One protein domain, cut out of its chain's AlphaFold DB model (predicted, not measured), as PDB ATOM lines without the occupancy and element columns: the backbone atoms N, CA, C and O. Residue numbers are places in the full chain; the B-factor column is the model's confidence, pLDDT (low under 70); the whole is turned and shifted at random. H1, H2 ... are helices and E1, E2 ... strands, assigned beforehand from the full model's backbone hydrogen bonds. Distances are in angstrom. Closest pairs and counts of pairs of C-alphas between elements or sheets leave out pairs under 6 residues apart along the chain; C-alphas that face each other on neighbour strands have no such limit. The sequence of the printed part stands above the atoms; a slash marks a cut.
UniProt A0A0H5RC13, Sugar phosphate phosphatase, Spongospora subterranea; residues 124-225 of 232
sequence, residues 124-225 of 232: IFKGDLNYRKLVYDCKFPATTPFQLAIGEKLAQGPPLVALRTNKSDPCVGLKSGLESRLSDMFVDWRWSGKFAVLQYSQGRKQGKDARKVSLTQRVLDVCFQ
ATOM      1  N   ILE A 124      40.072  -1.143 -22.182       96.88
ATOM      2  CA  ILE A 124      39.014  -0.974 -21.181       96.88
ATOM      3  C   ILE A 124      39.315   0.282 -20.368       96.88
ATOM      4  O   ILE A 124      40.327   0.365 -19.678       96.88
ATOM      5  N   PHE A 125      38.425   1.266 -20.449       97.12
ATOM      6  CA  PHE A 125      38.505   2.512 -19.697       97.12
ATOM      7  C   PHE A 125      37.527   2.470 -18.523       97.12
ATOM      8  O   PHE A 125      36.314   2.417 -18.721       97.12
ATOM      9  N   LYS A 126      38.061   2.491 -17.300       96.06
ATOM     10  CA  LYS A 126      37.295   2.338 -16.057       96.06
ATOM     11  C   LYS A 126      36.957   3.678 -15.409       96.06
ATOM     12  O   LYS A 126      37.832   4.522 -15.238       96.06
ATOM     13  N   GLY A 127      35.708   3.856 -15.005       95.06
ATOM     14  CA  GLY A 127      35.293   4.952 -14.137       95.06
ATOM     15  C   GLY A 127      35.053   6.295 -14.835       95.06
ATOM     16  O   GLY A 127      35.231   6.471 -16.043       95.06
ATOM     17  N   ASP A 128      34.604   7.257 -14.031       96.44
ATOM     18  CA  ASP A 128      34.080   8.544 -14.496       96.44
ATOM     19  C   ASP A 128      35.150   9.454 -15.114       96.44
ATOM     20  O   ASP A 128      34.945  10.006 -16.194       96.44
ATOM     21  N   LEU A 129      36.327   9.556 -14.489       96.56
ATOM     22  CA  LEU A 129      37.411  10.406 -14.985       96.56
ATOM     23  C   LEU A 129      37.903   9.964 -16.370       96.56
ATOM     24  O   LEU A 129      38.108  10.797 -17.255       96.56
ATOM     25  N   ASN A 130      38.066   8.655 -16.574       97.81
ATOM     26  CA  ASN A 130      38.447   8.112 -17.875       97.81
ATOM     27  C   ASN A 130      37.382   8.411 -18.934       97.81
ATOM     28  O   ASN A 130      37.727   8.807 -20.045       97.81
ATOM     29  N   TYR A 131      36.100   8.282 -18.588       97.81
ATOM     30  CA  TYR A 131      35.007   8.617 -19.495       97.81
ATOM     31  C   TYR A 131      35.017  10.095 -19.884       97.81
ATOM     32  O   TYR A 131      34.981  10.412 -21.070       97.81
ATOM     33  N   ARG A 132      35.152  11.002 -18.912       98.00
ATOM     34  CA  ARG A 132      35.260  12.446 -19.170       98.00
ATOM     35  C   ARG A 132      36.429  12.763 -20.099       98.00
ATOM     36  O   ARG A 132      36.245  13.471 -21.084       98.00
ATOM     37  N   LYS A 133      37.611  12.181 -19.861       98.00
ATOM     38  CA  LYS A 133      38.777  12.352 -20.745       98.00
ATOM     39  C   LYS A 133      38.583  11.743 -22.133       98.00
ATOM     40  O   LYS A 133      39.127  12.294 -23.092       98.00
ATOM     41  N   LEU A 134      37.825  10.651 -22.265       97.50
ATOM     42  CA  LEU A 134      37.436  10.095 -23.564       97.50
ATOM     43  C   LEU A 134      36.564  11.093 -24.330       97.50
ATOM     44  O   LEU A 134      36.913  11.455 -25.445       97.50
ATOM     45  N   VAL A 135      35.485  11.591 -23.722       96.81
ATOM     46  CA  VAL A 135      34.498  12.472 -24.380       96.81
ATOM     47  C   VAL A 135      34.813  13.966 -24.244       96.81
ATOM     48  O   VAL A 135      33.933  14.817 -24.339       96.81
ATOM     49  N   TYR A 136      36.083  14.290 -24.007       95.12
ATOM     50  CA  TYR A 136      36.611  15.651 -23.898       95.12
ATOM     51  C   TYR A 136      35.948  16.554 -22.837       95.12
ATOM     52  O   TYR A 136      36.073  17.771 -22.916       95.12
ATOM     53  N   ASP A 137      35.241  15.978 -21.862       96.12
ATOM     54  CA  ASP A 137      34.519  16.691 -20.797       96.12
ATOM     55  C   ASP A 137      33.618  17.835 -21.317       96.12
ATOM     56  O   ASP A 137      33.399  18.845 -20.655       96.12
ATOM     57  N   CYS A 138      33.124  17.699 -22.551       92.00
ATOM     58  CA  CYS A 138      32.363  18.730 -23.248       92.00
ATOM     59  C   CYS A 138      30.853  18.520 -23.092       92.00
ATOM     60  O   CYS A 138      30.366  17.394 -22.968       92.00
ATOM     61  N   LYS A 139      30.088  19.612 -23.207       94.06
ATOM     62  CA  LYS A 139      28.617  19.611 -23.199       94.06
ATOM     63  C   LYS A 139      28.039  19.147 -24.544       94.06
ATOM     64  O   LYS A 139      27.345  19.891 -25.234       94.06
ATOM     65  N   PHE A 140      28.369  17.922 -24.940       95.38
ATOM     66  CA  PHE A 140      27.781  17.281 -26.113       95.38
ATOM     67  C   PHE A 140      26.275  17.058 -25.914       95.38
ATOM     68  O   PHE A 140      25.859  16.715 -24.804       95.38
ATOM     69  N   PRO A 141      25.451  17.163 -26.977       97.00
ATOM     70  CA  PRO A 141      24.107  16.596 -26.958       97.00
ATOM     71  C   PRO A 141      24.165  15.124 -26.543       97.00
ATOM     72  O   PRO A 141      25.020  14.386 -27.044       97.00
ATOM     73  N   ALA A 142      23.257  14.672 -25.676       95.38
ATOM     74  CA  ALA A 142      23.327  13.318 -25.127       95.38
ATOM     75  C   ALA A 142      23.177  12.213 -26.183       95.38
ATOM     76  O   ALA A 142      23.617  11.084 -25.982       95.38
ATOM     77  N   THR A 143      22.598  12.547 -27.334       96.81
ATOM     78  CA  THR A 143      22.441  11.667 -28.497       96.81
ATOM     79  C   THR A 143      23.671  11.616 -29.405       96.81
ATOM     80  O   THR A 143      23.686  10.836 -30.356       96.81
ATOM     81  N   THR A 144      24.714  12.413 -29.137       97.50
ATOM     82  CA  THR A 144      25.956  12.408 -29.928       97.50
ATOM     83  C   THR A 144      26.540  10.995 -29.952       97.50
ATOM     84  O   THR A 144      26.766  10.432 -28.885       97.50
ATOM     85  N   PRO A 145      26.818  10.392 -31.118       95.62
ATOM     86  CA  PRO A 145      27.432   9.070 -31.175       95.62
ATOM     87  C   PRO A 145      28.750   9.010 -30.394       95.62
ATOM     88  O   PRO A 145      29.618   9.868 -30.567       95.62
ATOM     89  N   PHE A 146      28.931   7.968 -29.575       95.31
ATOM     90  CA  PHE A 146      30.129   7.807 -28.740       95.31
ATOM     91  C   PHE A 146      31.426   7.862 -29.560       95.31
ATOM     92  O   PHE A 146      32.369   8.552 -29.185       95.31
ATOM     93  N   GLN A 147      31.437   7.229 -30.737       93.00
ATOM     94  CA  GLN A 147      32.580   7.243 -31.652       93.00
ATOM     95  C   GLN A 147      32.966   8.657 -32.128       93.00
ATOM     96  O   GLN A 147      34.143   8.924 -32.343       93.00
ATOM     97  N   LEU A 148      32.002   9.575 -32.264       94.06
ATOM     98  CA  LEU A 148      32.297  10.972 -32.596       94.06
ATOM     99  C   LEU A 148      32.845  11.727 -31.379       94.06
ATOM    100  O   LEU A 148      33.803  12.486 -31.507       94.06
ATOM    101  N   ALA A 149      32.274  11.484 -30.197       96.19
ATOM    102  CA  ALA A 149      32.664  12.162 -28.962       96.19
ATOM    103  C   ALA A 149      34.109  11.849 -28.529       96.19
ATOM    104  O   ALA A 149      34.788  12.736 -28.016       96.19
ATOM    105  N   ILE A 150      34.602  10.626 -28.776       95.56
ATOM    106  CA  ILE A 150      35.988  10.235 -28.445       95.56
ATOM    107  C   ILE A 150      37.057  10.843 -29.370       95.56
ATOM    108  O   ILE A 150      38.251  10.774 -29.079       95.56
ATOM    109  N   GLY A 151      36.644  11.460 -30.480       93.94
ATOM    110  CA  GLY A 151      37.533  12.075 -31.461       93.94
ATOM    111  C   GLY A 151      38.077  11.101 -32.511       93.94
ATOM    112  O   GLY A 151      38.295   9.917 -32.263       93.94
ATOM    113  N   GLU A 152      38.332  11.636 -33.705       91.25
ATOM    114  CA  GLU A 152      38.633  10.871 -34.920       91.25
ATOM    115  C   GLU A 152      39.823   9.908 -34.781       91.25
ATOM    116  O   GLU A 152      39.686   8.720 -35.068       91.25
ATOM    117  N   LYS A 153      40.979  10.380 -34.299       90.81
ATOM    118  CA  LYS A 153      42.189   9.544 -34.199       90.81
ATOM    119  C   LYS A 153      42.019   8.374 -33.223       90.81
ATOM    120  O   LYS A 153      42.490   7.273 -33.491       90.81
ATOM    121  N   LEU A 154      41.321   8.582 -32.103       90.69
ATOM    122  CA  LEU A 154      41.003   7.496 -31.169       90.69
ATOM    123  C   LEU A 154      39.932   6.555 -31.718       90.69
ATOM    124  O   LEU A 154      40.038   5.345 -31.540       90.69
ATOM    125  N   ALA A 155      38.925   7.088 -32.410       90.50
ATOM    126  CA  ALA A 155      37.904   6.295 -33.087       90.50
ATOM    127  C   ALA A 155      38.474   5.424 -34.216       90.50
ATOM    128  O   ALA A 155      37.896   4.392 -34.545       90.50
ATOM    129  N   GLN A 156      39.611   5.822 -34.783       89.50
ATOM    130  CA  GLN A 156      40.441   5.031 -35.687       89.50
ATOM    131  C   GLN A 156      41.570   4.306 -34.934       89.50
ATOM    132  O   GLN A 156      42.598   3.988 -35.518       89.50
ATOM    133  N   GLY A 157      41.428   4.063 -33.632       88.38
ATOM    134  CA  GLY A 157      42.361   3.307 -32.797       88.38
ATOM    135  C   GLY A 157      41.963   1.831 -32.648       88.38
ATOM    136  O   GLY A 157      41.178   1.319 -33.446       88.38
ATOM    137  N   PRO A 158      42.507   1.109 -31.659       87.94
ATOM    138  CA  PRO A 158      42.021  -0.228 -31.311       87.94
ATOM    139  C   PRO A 158      40.567  -0.167 -30.793       87.94
ATOM    140  O   PRO A 158      40.119   0.903 -30.365       87.94
ATOM    141  N   PRO A 159      39.828  -1.293 -30.798       92.62
ATOM    142  CA  PRO A 159      38.530  -1.365 -30.138       92.62
ATOM    143  C   PRO A 159      38.644  -0.923 -28.679       92.62
ATOM    144  O   PRO A 159      39.596  -1.291 -27.986       92.62
ATOM    145  N   LEU A 160      37.676  -0.147 -28.202       93.44
ATOM    146  CA  LEU A 160      37.658   0.318 -26.820       93.44
ATOM    147  C   LEU A 160      36.266   0.219 -26.215       93.44
ATOM    148  O   LEU A 160      35.260   0.422 -26.899       93.44
ATOM    149  N   VAL A 161      36.221  -0.059 -24.917       95.94
ATOM    150  CA  VAL A 161      35.011  -0.016 -24.108       95.94
ATOM    151  C   VAL A 161      35.226   0.923 -22.925       95.94
ATOM    152  O   VAL A 161      36.283   0.916 -22.293       95.94
ATOM    153  N   ALA A 162      34.229   1.745 -22.628       96.38
ATOM    154  CA  ALA A 162      34.183   2.549 -21.417       96.38
ATOM    155  C   ALA A 162      33.171   1.936 -20.448       96.38
ATOM    156  O   ALA A 162      32.002   1.790 -20.805       96.38
ATOM    157  N   LEU A 163      33.627   1.584 -19.245       96.19
ATOM    158  CA  LEU A 163      32.808   1.079 -18.143       96.19
ATOM    159  C   LEU A 163      32.724   2.170 -17.087       96.19
ATOM    160  O   LEU A 163      33.693   2.416 -16.364       96.19
ATOM    161  N   ARG A 164      31.592   2.865 -17.022       95.50
ATOM    162  CA  ARG A 164      31.492   4.097 -16.243       95.50
ATOM    163  C   ARG A 164      30.213   4.139 -15.434       95.50
ATOM    164  O   ARG A 164      29.125   4.159 -15.992       95.50
ATOM    165  N   THR A 165      30.357   4.269 -14.122       94.69
ATOM    166  CA  THR A 165      29.294   4.781 -13.259       94.69
ATOM    167  C   THR A 165      29.203   6.301 -13.412       94.69
ATOM    168  O   THR A 165      30.218   6.994 -13.338       94.69
ATOM    169  N   ASN A 166      28.000   6.826 -13.611       93.94
ATOM    170  CA  ASN A 166      27.733   8.236 -13.874       93.94
ATOM    171  C   ASN A 166      27.975   9.090 -12.619       93.94
ATOM    172  O   ASN A 166      27.175   9.063 -11.682       93.94
ATOM    173  N   LYS A 167      29.083   9.844 -12.603       95.62
ATOM    174  CA  LYS A 167      29.478  10.754 -11.511       95.62
ATOM    175  C   LYS A 167      29.749  12.186 -12.010       95.62
ATOM    176  O   LYS A 167      30.377  12.972 -11.308       95.62
ATOM    177  N   SER A 168      29.293  12.527 -13.220       96.00
ATOM    178  CA  SER A 168      29.490  13.843 -13.844       96.00
ATOM    179  C   SER A 168      28.554  14.090 -15.033       96.00
ATOM    180  O   SER A 168      28.007  13.161 -15.630       96.00
ATOM    181  N   ASP A 169      28.405  15.358 -15.420       95.44
ATOM    182  CA  ASP A 169      27.493  15.780 -16.484       95.44
ATOM    183  C   ASP A 169      27.694  15.113 -17.851       95.44
ATOM    184  O   ASP A 169      26.680  14.763 -18.451       95.44
ATOM    185  N   PRO A 170      28.905  14.906 -18.405       95.75
ATOM    186  CA  PRO A 170      29.031  14.385 -19.766       95.75
ATOM    187  C   PRO A 170      28.416  12.991 -19.898       95.75
ATOM    188  O   PRO A 170      28.760  12.080 -19.158       95.75
ATOM    189  N   CYS A 171      27.517  12.790 -20.857       95.50
ATOM    190  CA  CYS A 171      27.010  11.468 -21.240       95.50
ATOM    191  C   CYS A 171      26.504  11.572 -22.669       95.50
ATOM    192  O   CYS A 171      25.703  12.461 -22.959       95.50
ATOM    193  N   VAL A 172      27.001  10.701 -23.538       97.25
ATOM    194  CA  VAL A 172      26.720  10.695 -24.979       97.25
ATOM    195  C   VAL A 172      26.144   9.340 -25.392       97.25
ATOM    196  O   VAL A 172      26.033   8.439 -24.566       97.25
ATOM    197  N   GLY A 173      25.791   9.154 -26.660       95.75
ATOM    198  CA  GLY A 173      25.343   7.872 -27.211       95.75
ATOM    199  C   GLY A 173      23.982   7.386 -26.706       95.75
ATOM    200  O   GLY A 173      23.651   6.218 -26.901       95.75
ATOM    201  N   LEU A 174      23.193   8.243 -26.056       95.00
ATOM    202  CA  LEU A 174      21.851   7.892 -25.607       95.00
ATOM    203  C   LEU A 174      20.871   7.848 -26.782       95.00
ATOM    204  O   LEU A 174      20.977   8.605 -27.747       95.00
ATOM    205  N   LYS A 175      19.862   6.979 -26.674       93.94
ATOM    206  CA  LYS A 175      18.724   6.987 -27.599       93.94
ATOM    207  C   LYS A 175      17.941   8.292 -27.444       93.94
ATOM    208  O   LYS A 175      17.834   8.833 -26.342       93.94
ATOM    209  N   SER A 176      17.354   8.766 -28.543       95.31
ATOM    210  CA  SER A 176      16.477   9.941 -28.517       95.31
ATOM    211  C   SER A 176      15.369   9.772 -27.469       95.31
ATOM    212  O   SER A 176      14.801   8.688 -27.334       95.31
ATOM    213  N   GLY A 177      15.104  10.826 -26.693       94.44
ATOM    214  CA  GLY A 177      14.100  10.841 -25.623       94.44
ATOM    215  C   GLY A 177      14.527  10.215 -24.287       94.44
ATOM    216  O   GLY A 177      13.902  10.507 -23.268       94.44
ATOM    217  N   LEU A 178      15.603   9.415 -24.235       93.88
ATOM    218  CA  LEU A 178      16.038   8.776 -22.984       93.88
ATOM    219  C   LEU A 178      16.512   9.799 -21.943       93.88
ATOM    220  O   LEU A 178      16.187   9.667 -20.768       93.88
ATOM    221  N   GLU A 179      17.240  10.832 -22.373       94.06
ATOM    222  CA  GLU A 179      17.691  11.915 -21.491       94.06
ATOM    223  C   GLU A 179      16.521  12.632 -20.807       94.06
ATOM    224  O   GLU A 179      16.583  12.856 -19.599       94.06
ATOM    225  N   SER A 180      15.458  12.954 -21.554       95.31
ATOM    226  CA  SER A 180      14.264  13.599 -20.992       95.31
ATOM    227  C   SER A 180      13.626  12.693 -19.948       95.31
ATOM    228  O   SER A 180      13.472  13.099 -18.804       95.31
ATOM    229  N   ARG A 181      13.381  11.423 -20.303       95.12
ATOM    230  CA  ARG A 181      12.763  10.449 -19.395       95.12
ATOM    231  C   ARG A 181      13.550  10.285 -18.093       95.12
ATOM    232  O   ARG A 181      12.958  10.198 -17.026       95.12
ATOM    233  N   LEU A 182      14.880  10.207 -18.180       93.88
ATOM    234  CA  LEU A 182      15.731  10.094 -16.996       93.88
ATOM    235  C   LEU A 182      15.702  11.373 -16.161       93.88
ATOM    236  O   LEU A 182      15.612  11.280 -14.945       93.88
ATOM    237  N   SER A 183      15.733  12.540 -16.801       93.56
ATOM    238  CA  SER A 183      15.686  13.834 -16.110       93.56
ATOM    239  C   SER A 183      14.345  14.080 -15.410       93.56
ATOM    240  O   SER A 183      14.337  14.673 -14.335       93.56
ATOM    241  N   ASP A 184      13.243  13.566 -15.963       96.44
ATOM    242  CA  ASP A 184      11.908  13.644 -15.354       96.44
ATOM    243  C   ASP A 184      11.786  12.748 -14.108       96.44
ATOM    244  O   ASP A 184      11.106  13.098 -13.145       96.44
ATOM    245  N   MET A 185      12.444  11.582 -14.113       95.00
ATOM    246  CA  MET A 185      12.364  10.601 -13.020       95.00
ATOM    247  C   MET A 185      13.430  10.807 -11.936       95.00
ATOM    248  O   MET A 185      13.188  10.525 -10.763       95.00
ATOM    249  N   PHE A 186      14.626  11.246 -12.325       95.31
ATOM    250  CA  PHE A 186      15.818  11.253 -11.484       95.31
ATOM    251  C   PHE A 186      16.677  12.477 -11.799       95.31
ATOM    252  O   PHE A 186      17.543  12.429 -12.664       95.31
ATOM    253  N   VAL A 187      16.495  13.576 -11.066       93.62
ATOM    254  CA  VAL A 187      17.256  14.821 -11.295       93.62
ATOM    255  C   VAL A 187      18.782  14.627 -11.248       93.62
ATOM    256  O   VAL A 187      19.519  15.363 -11.894       93.62
ATOM    257  N   ASP A 188      19.260  13.616 -10.517       94.50
ATOM    258  CA  ASP A 188      20.668  13.334 -10.230       94.50
ATOM    259  C   ASP A 188      21.272  12.200 -11.089       94.50
ATOM    260  O   ASP A 188      22.371  11.718 -10.797       94.50
ATOM    261  N   TRP A 189      20.599  11.740 -12.152       94.88
ATOM    262  CA  TRP A 189      21.003  10.530 -12.892       94.88
ATOM    263  C   TRP A 189      22.405  10.593 -13.528       94.88
ATOM    264  O   TRP A 189      23.032   9.556 -13.771       94.88
ATOM    265  N   ARG A 190      22.916  11.802 -13.794       93.50
ATOM    266  CA  ARG A 190      24.248  12.026 -14.385       93.50
ATOM    267  C   ARG A 190      25.388  11.980 -13.364       93.50
ATOM    268  O   ARG A 190      26.504  11.641 -13.742       93.50
ATOM    269  N   TRP A 191      25.142  12.283 -12.089       95.00
ATOM    270  CA  TRP A 191      26.220  12.444 -11.100       95.00
ATOM    271  C   TRP A 191      26.015  11.714  -9.770       95.00
ATOM    272  O   TRP A 191      26.908  11.720  -8.927       95.00
ATOM    273  N   SER A 192      24.877  11.053  -9.568       93.94
ATOM    274  CA  SER A 192      24.568  10.345  -8.318       93.94
ATOM    275  C   SER A 192      25.380   9.076  -8.077       93.94
ATOM    276  O   SER A 192      25.377   8.554  -6.965       93.94
ATOM    277  N   GLY A 193      26.020   8.525  -9.106       92.38
ATOM    278  CA  GLY A 193      26.668   7.222  -9.029       92.38
ATOM    279  C   GLY A 193      25.705   6.026  -9.096       92.38
ATOM    280  O   GLY A 193      26.154   4.892  -8.964       92.38
ATOM    281  N   LYS A 194      24.397   6.247  -9.291       93.12
ATOM    282  CA  LYS A 194      23.376   5.176  -9.333       93.12
ATOM    283  C   LYS A 194      23.176   4.578 -10.725       93.12
ATOM    284  O   LYS A 194      22.662   3.475 -10.859       93.12
ATOM    285  N   PHE A 195      23.565   5.321 -11.756       94.19
ATOM    286  CA  PHE A 195      23.456   4.916 -13.152       94.19
ATOM    287  C   PHE A 195      24.834   4.596 -13.706       94.19
ATOM    288  O   PHE A 195      25.842   5.121 -13.231       94.19
ATOM    289  N   ALA A 196      24.877   3.766 -14.739       95.12
ATOM    290  CA  ALA A 196      26.106   3.435 -15.433       95.12
ATOM    291  C   ALA A 196      25.878   3.358 -16.940       95.12
ATOM    292  O   ALA A 196      24.758   3.162 -17.411       95.12
ATOM    293  N   VAL A 197      26.965   3.509 -17.687       92.38
ATOM    294  CA  VAL A 197      27.021   3.264 -19.122       92.38
ATOM    295  C   VAL A 197      28.161   2.306 -19.434       92.38
ATOM    296  O   VAL A 197      29.264   2.415 -18.890       92.38
ATOM    297  N   LEU A 198      27.883   1.389 -20.356       95.31
ATOM    298  CA  LEU A 198      28.878   0.616 -21.079       95.31
ATOM    299  C   LEU A 198      28.840   1.094 -22.527       95.31
ATOM    300  O   LEU A 198      27.817   0.972 -23.199       95.31
ATOM    301  N   GLN A 199      29.935   1.683 -23.002       94.31
ATOM    302  CA  GLN A 199      30.001   2.216 -24.363       94.31
ATOM    303  C   GLN A 199      31.160   1.614 -25.127       94.31
ATOM    304  O   GLN A 199      32.312   1.744 -24.725       94.31
ATOM    305  N   TYR A 200      30.840   0.976 -26.246       94.12
ATOM    306  CA  TYR A 200      31.806   0.346 -27.128       94.12
ATOM    307  C   TYR A 200      32.039   1.205 -28.373       94.12
ATOM    308  O   TYR A 200      31.098   1.699 -28.992       94.12
ATOM    309  N   SER A 201      33.304   1.359 -28.750       92.75
ATOM    310  CA  SER A 201      33.716   1.882 -30.046       92.75
ATOM    311  C   SER A 201      34.550   0.819 -30.745       92.75
ATOM    312  O   SER A 201      35.545   0.336 -30.203       92.75
ATOM    313  N   GLN A 202      34.143   0.462 -31.962       88.88
ATOM    314  CA  GLN A 202      34.779  -0.603 -32.735       88.88
ATOM    315  C   GLN A 202      36.239  -0.297 -33.105       88.88
ATOM    316  O   GLN A 202      37.007  -1.223 -33.358       88.88
ATOM    317  N   GLY A 203      36.638   0.977 -33.137       87.44
ATOM    318  CA  GLY A 203      37.971   1.355 -33.597       87.44
ATOM    319  C   GLY A 203      38.145   1.160 -35.111       87.44
ATOM    320  O   GLY A 203      37.181   1.165 -35.886       87.44
ATOM    321  N   ARG A 204      39.392   0.944 -35.551       77.62
ATOM    322  CA  ARG A 204      39.716   0.541 -36.929       77.62
ATOM    323  C   ARG A 204      38.991  -0.760 -37.242       77.62
ATOM    324  O   ARG A 204      39.098  -1.727 -36.487       77.62
ATOM    325  N   LYS A 205      38.344  -0.832 -38.409       56.72
ATOM    326  CA  LYS A 205      37.938  -2.117 -38.987       56.72
ATOM    327  C   LYS A 205      39.196  -2.966 -39.156       56.72
ATOM    328  O   LYS A 205      39.964  -2.753 -40.092       56.72
ATOM    329  N   GLN A 206      39.419  -3.911 -38.250       52.50
ATOM    330  CA  GLN A 206      40.411  -4.948 -38.483       52.50
ATOM    331  C   GLN A 206      39.959  -5.695 -39.745       52.50
ATOM    332  O   GLN A 206      38.778  -6.034 -39.872       52.50
ATOM    333  N   GLY A 207      40.861  -5.875 -40.717       47.12
ATOM    334  CA  GLY A 207      40.588  -6.700 -41.901       47.12
ATOM    335  C   GLY A 207      40.009  -8.055 -41.477       47.12
ATOM    336  O   GLY A 207      40.248  -8.452 -40.344       47.12
ATOM    337  N   LYS A 208      39.222  -8.704 -42.353       41.62
ATOM    338  CA  LYS A 208      38.349  -9.888 -42.139       41.62
ATOM    339  C   LYS A 208      39.002 -11.124 -41.468       41.62
ATOM    340  O   LYS A 208      38.909 -12.235 -41.976       41.62
ATOM    341  N   ASP A 209      39.633 -10.970 -40.320       48.59
ATOM    342  CA  ASP A 209      40.183 -12.038 -39.513       48.59
ATOM    343  C   ASP A 209      39.129 -12.370 -38.455       48.59
ATOM    344  O   ASP A 209      39.067 -11.783 -37.370       48.59
ATOM    345  N   ALA A 210      38.201 -13.253 -38.835       44.03
ATOM    346  CA  ALA A 210      36.988 -13.574 -38.081       44.03
ATOM    347  C   ALA A 210      37.258 -13.996 -36.620       44.03
ATOM    348  O   ALA A 210      36.391 -13.835 -35.760       44.03
ATOM    349  N   ARG A 211      38.473 -14.475 -36.310       48.44
ATOM    350  CA  ARG A 211      38.894 -14.837 -34.948       48.44
ATOM    351  C   ARG A 211      39.029 -13.628 -34.014       48.44
ATOM    352  O   ARG A 211      38.718 -13.755 -32.836       48.44
ATOM    353  N   LYS A 212      39.437 -12.457 -34.521       50.47
ATOM    354  CA  LYS A 212      39.643 -11.246 -33.698       50.47
ATOM    355  C   LYS A 212      38.329 -10.544 -33.364       50.47
ATOM    356  O   LYS A 212      38.105 -10.176 -32.217       50.47
ATOM    357  N   VAL A 213      37.416 -10.462 -34.337       50.66
ATOM    358  CA  VAL A 213      36.040  -9.974 -34.113       50.66
ATOM    359  C   VAL A 213      35.304 -10.873 -33.113       50.66
ATOM    360  O   VAL A 213      34.613 -10.374 -32.230       50.66
ATOM    361  N   SER A 214      35.523 -12.193 -33.193       57.41
ATOM    362  CA  SER A 214      34.982 -13.159 -32.232       57.41
ATOM    363  C   SER A 214      35.464 -12.919 -30.801       57.41
ATOM    364  O   SER A 214      34.706 -13.212 -29.882       57.41
ATOM    365  N   LEU A 215      36.696 -12.459 -30.577       60.09
ATOM    366  CA  LEU A 215      37.215 -12.271 -29.223       60.09
ATOM    367  C   LEU A 215      36.625 -11.022 -28.570       60.09
ATOM    368  O   LEU A 215      36.109 -11.107 -27.461       60.09
ATOM    369  N   THR A 216      36.638  -9.884 -29.272       60.59
ATOM    370  CA  THR A 216      36.024  -8.649 -28.767       60.59
ATOM    371  C   THR A 216      34.538  -8.848 -28.504       60.59
ATOM    372  O   THR A 216      34.063  -8.445 -27.449       60.59
ATOM    373  N   GLN A 217      33.823  -9.530 -29.407       58.69
ATOM    374  CA  GLN A 217      32.415  -9.845 -29.188       58.69
ATOM    375  C   GLN A 217      32.222 -10.750 -27.967       58.69
ATOM    376  O   GLN A 217      31.376 -10.443 -27.150       58.69
ATOM    377  N   ARG A 218      33.049 -11.784 -27.762       60.69
ATOM    378  CA  ARG A 218      32.961 -12.638 -26.562       60.69
ATOM    379  C   ARG A 218      33.258 -11.886 -25.265       60.69
ATOM    380  O   ARG A 218      32.594 -12.135 -24.268       60.69
ATOM    381  N   VAL A 219      34.237 -10.977 -25.258       61.81
ATOM    382  CA  VAL A 219      34.522 -10.136 -24.081       61.81
ATOM    383  C   VAL A 219      33.353  -9.200 -23.801       61.81
ATOM    384  O   VAL A 219      32.939  -9.057 -22.655       61.81
ATOM    385  N   LEU A 220      32.787  -8.603 -24.848       61.81
ATOM    386  CA  LEU A 220      31.572  -7.814 -24.739       61.81
ATOM    387  C   LEU A 220      30.412  -8.664 -24.211       61.81
ATOM    388  O   LEU A 220      29.767  -8.242 -23.263       61.81
ATOM    389  N   ASP A 221      30.189  -9.867 -24.737       52.16
ATOM    390  CA  ASP A 221      29.133 -10.779 -24.287       52.16
ATOM    391  C   ASP A 221      29.291 -11.128 -22.797       52.16
ATOM    392  O   ASP A 221      28.303 -11.154 -22.072       52.16
ATOM    393  N   VAL A 222      30.523 -11.309 -22.305       56.62
ATOM    394  CA  VAL A 222      30.810 -11.476 -20.867       56.62
ATOM    395  C   VAL A 222      30.424 -10.224 -20.076       56.62
ATOM    396  O   VAL A 222      29.800 -10.331 -19.022       56.62
ATOM    397  N   CYS A 223      30.748  -9.029 -20.578       52.41
ATOM    398  CA  CYS A 223      30.317  -7.781 -19.948       52.41
ATOM    399  C   CYS A 223      28.787  -7.579 -20.008       52.41
ATOM    400  O   CYS A 223      28.230  -6.961 -19.105       52.41
ATOM    401  N   PHE A 224      28.112  -8.102 -21.038       46.19
ATOM    402  CA  PHE A 224      26.671  -7.957 -21.282       46.19
ATOM    403  C   PHE A 224      25.809  -9.063 -20.645       46.19
ATOM    404  O   PHE A 224      24.605  -8.874 -20.488       46.19
ATOM    405  N   GLN A 225      26.381 -10.195 -20.217       35.41
ATOM    406  CA  GLN A 225      25.631 -11.294 -19.583       35.41
ATOM    407  C   GLN A 225      25.014 -10.939 -18.214       35.41
ATOM    408  O   GLN A 225      24.210 -11.709 -17.695       35.41
TER     409      GLN A 225
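Overview. This is residues 124 to 225 of the 232 residues of the protein "Sugar phosphate phosphatase" of Spongospora subterranea (UniProt A0A0H5RC13). A small three-stranded sheet makes the core, with H1 standing up from one face and H2, H3 and the loop of residues 166 to 177 on that side too, while the longer helix H5 grazes the sheet from the other side. H4 sits away from the sheet near one end of the long axis, and the free-standing residues 207 to 212, of which 210 to 212 belong to H5, are at the other end. The printed part has 102 residues, with five named helices and three named strands in the order E1 H1 H2 H3 E2 H4 E3 H5; the sheet has the order E1 E2 E3 and is mixed, and the class is mixed, helices and strands. The whole is compact, with a radius of gyration of the C-alphas of 14.4 A, but only just elongated in outline, spanning 45 by 30 by 25 A.

Along the chain. E1, residues 124 to 126, begins at C-alpha 124 (39.014, -0.974, -21.181) and is 6.3 A long. H1, residues 127 to 134, is 11.0 A long. H2, residues 146 to 149, and H3, residues 152 to 155, are 5.0 A each. E2, residues 160 to 165, is 16.5 A long and begins at C-alpha 160 (37.658, 0.318, -26.820). H4, residues 178 to 185, is 10.8 A long. E3, residues 196 to 201, is 16.5 A long. H5, residues 210 to 224, is 20.5 A long and ends at C-alpha 224 (26.671, -7.957, -21.282).

Arrangement. E1 and E2 are parallel at 18 degrees, with N 125 and O 161 within hydrogen-bond range at 2.8 A. E2 and E3 are antiparallel at 170 degrees, with N 162 and O 199 at 2.8 A and N 197 and O 164 at 2.8 A. E1, H1, H2, H3 and E2 form a strand-helix-strand unit, two parallel neighbour strands with helices between them. H1 is on the sheet at a height of 7.2 A and stands up from it at 46 degrees; it lies over E2, and the closest C-alphas of the two are those of Gly 127 and Arg 164, 4.4 A apart. H2 only grazes the sheet, with residues 146 to 148; its closest C-alphas to E3 are Gln 147 and Ser 201, 5.7 A apart. H2 and H3 are close but not clearly touching, with the C-alphas of Gln 147 and Ala 155 5.6 A apart. H5 only grazes the sheet, with residues 216 to 224, and is near E2. H3 and H4 are not on the sheet, and H4 and H5 are apart. In H1, H4 and H5 every O i to N i+4 pair is within hydrogen-bond range; H2 and H3 are too short for such a pair.

Size, cuts and confidence. The two C-alphas farthest apart are those of Val 187 and Asp 209, at 45.2 A. The printed part has no cut. The links H1 to H2 and E2 to H4 are long, with 11 and 12 residues. The mean pLDDT of the printed part is 85.7; residues 205 to 225 are under 70, and H5 has a mean of 55.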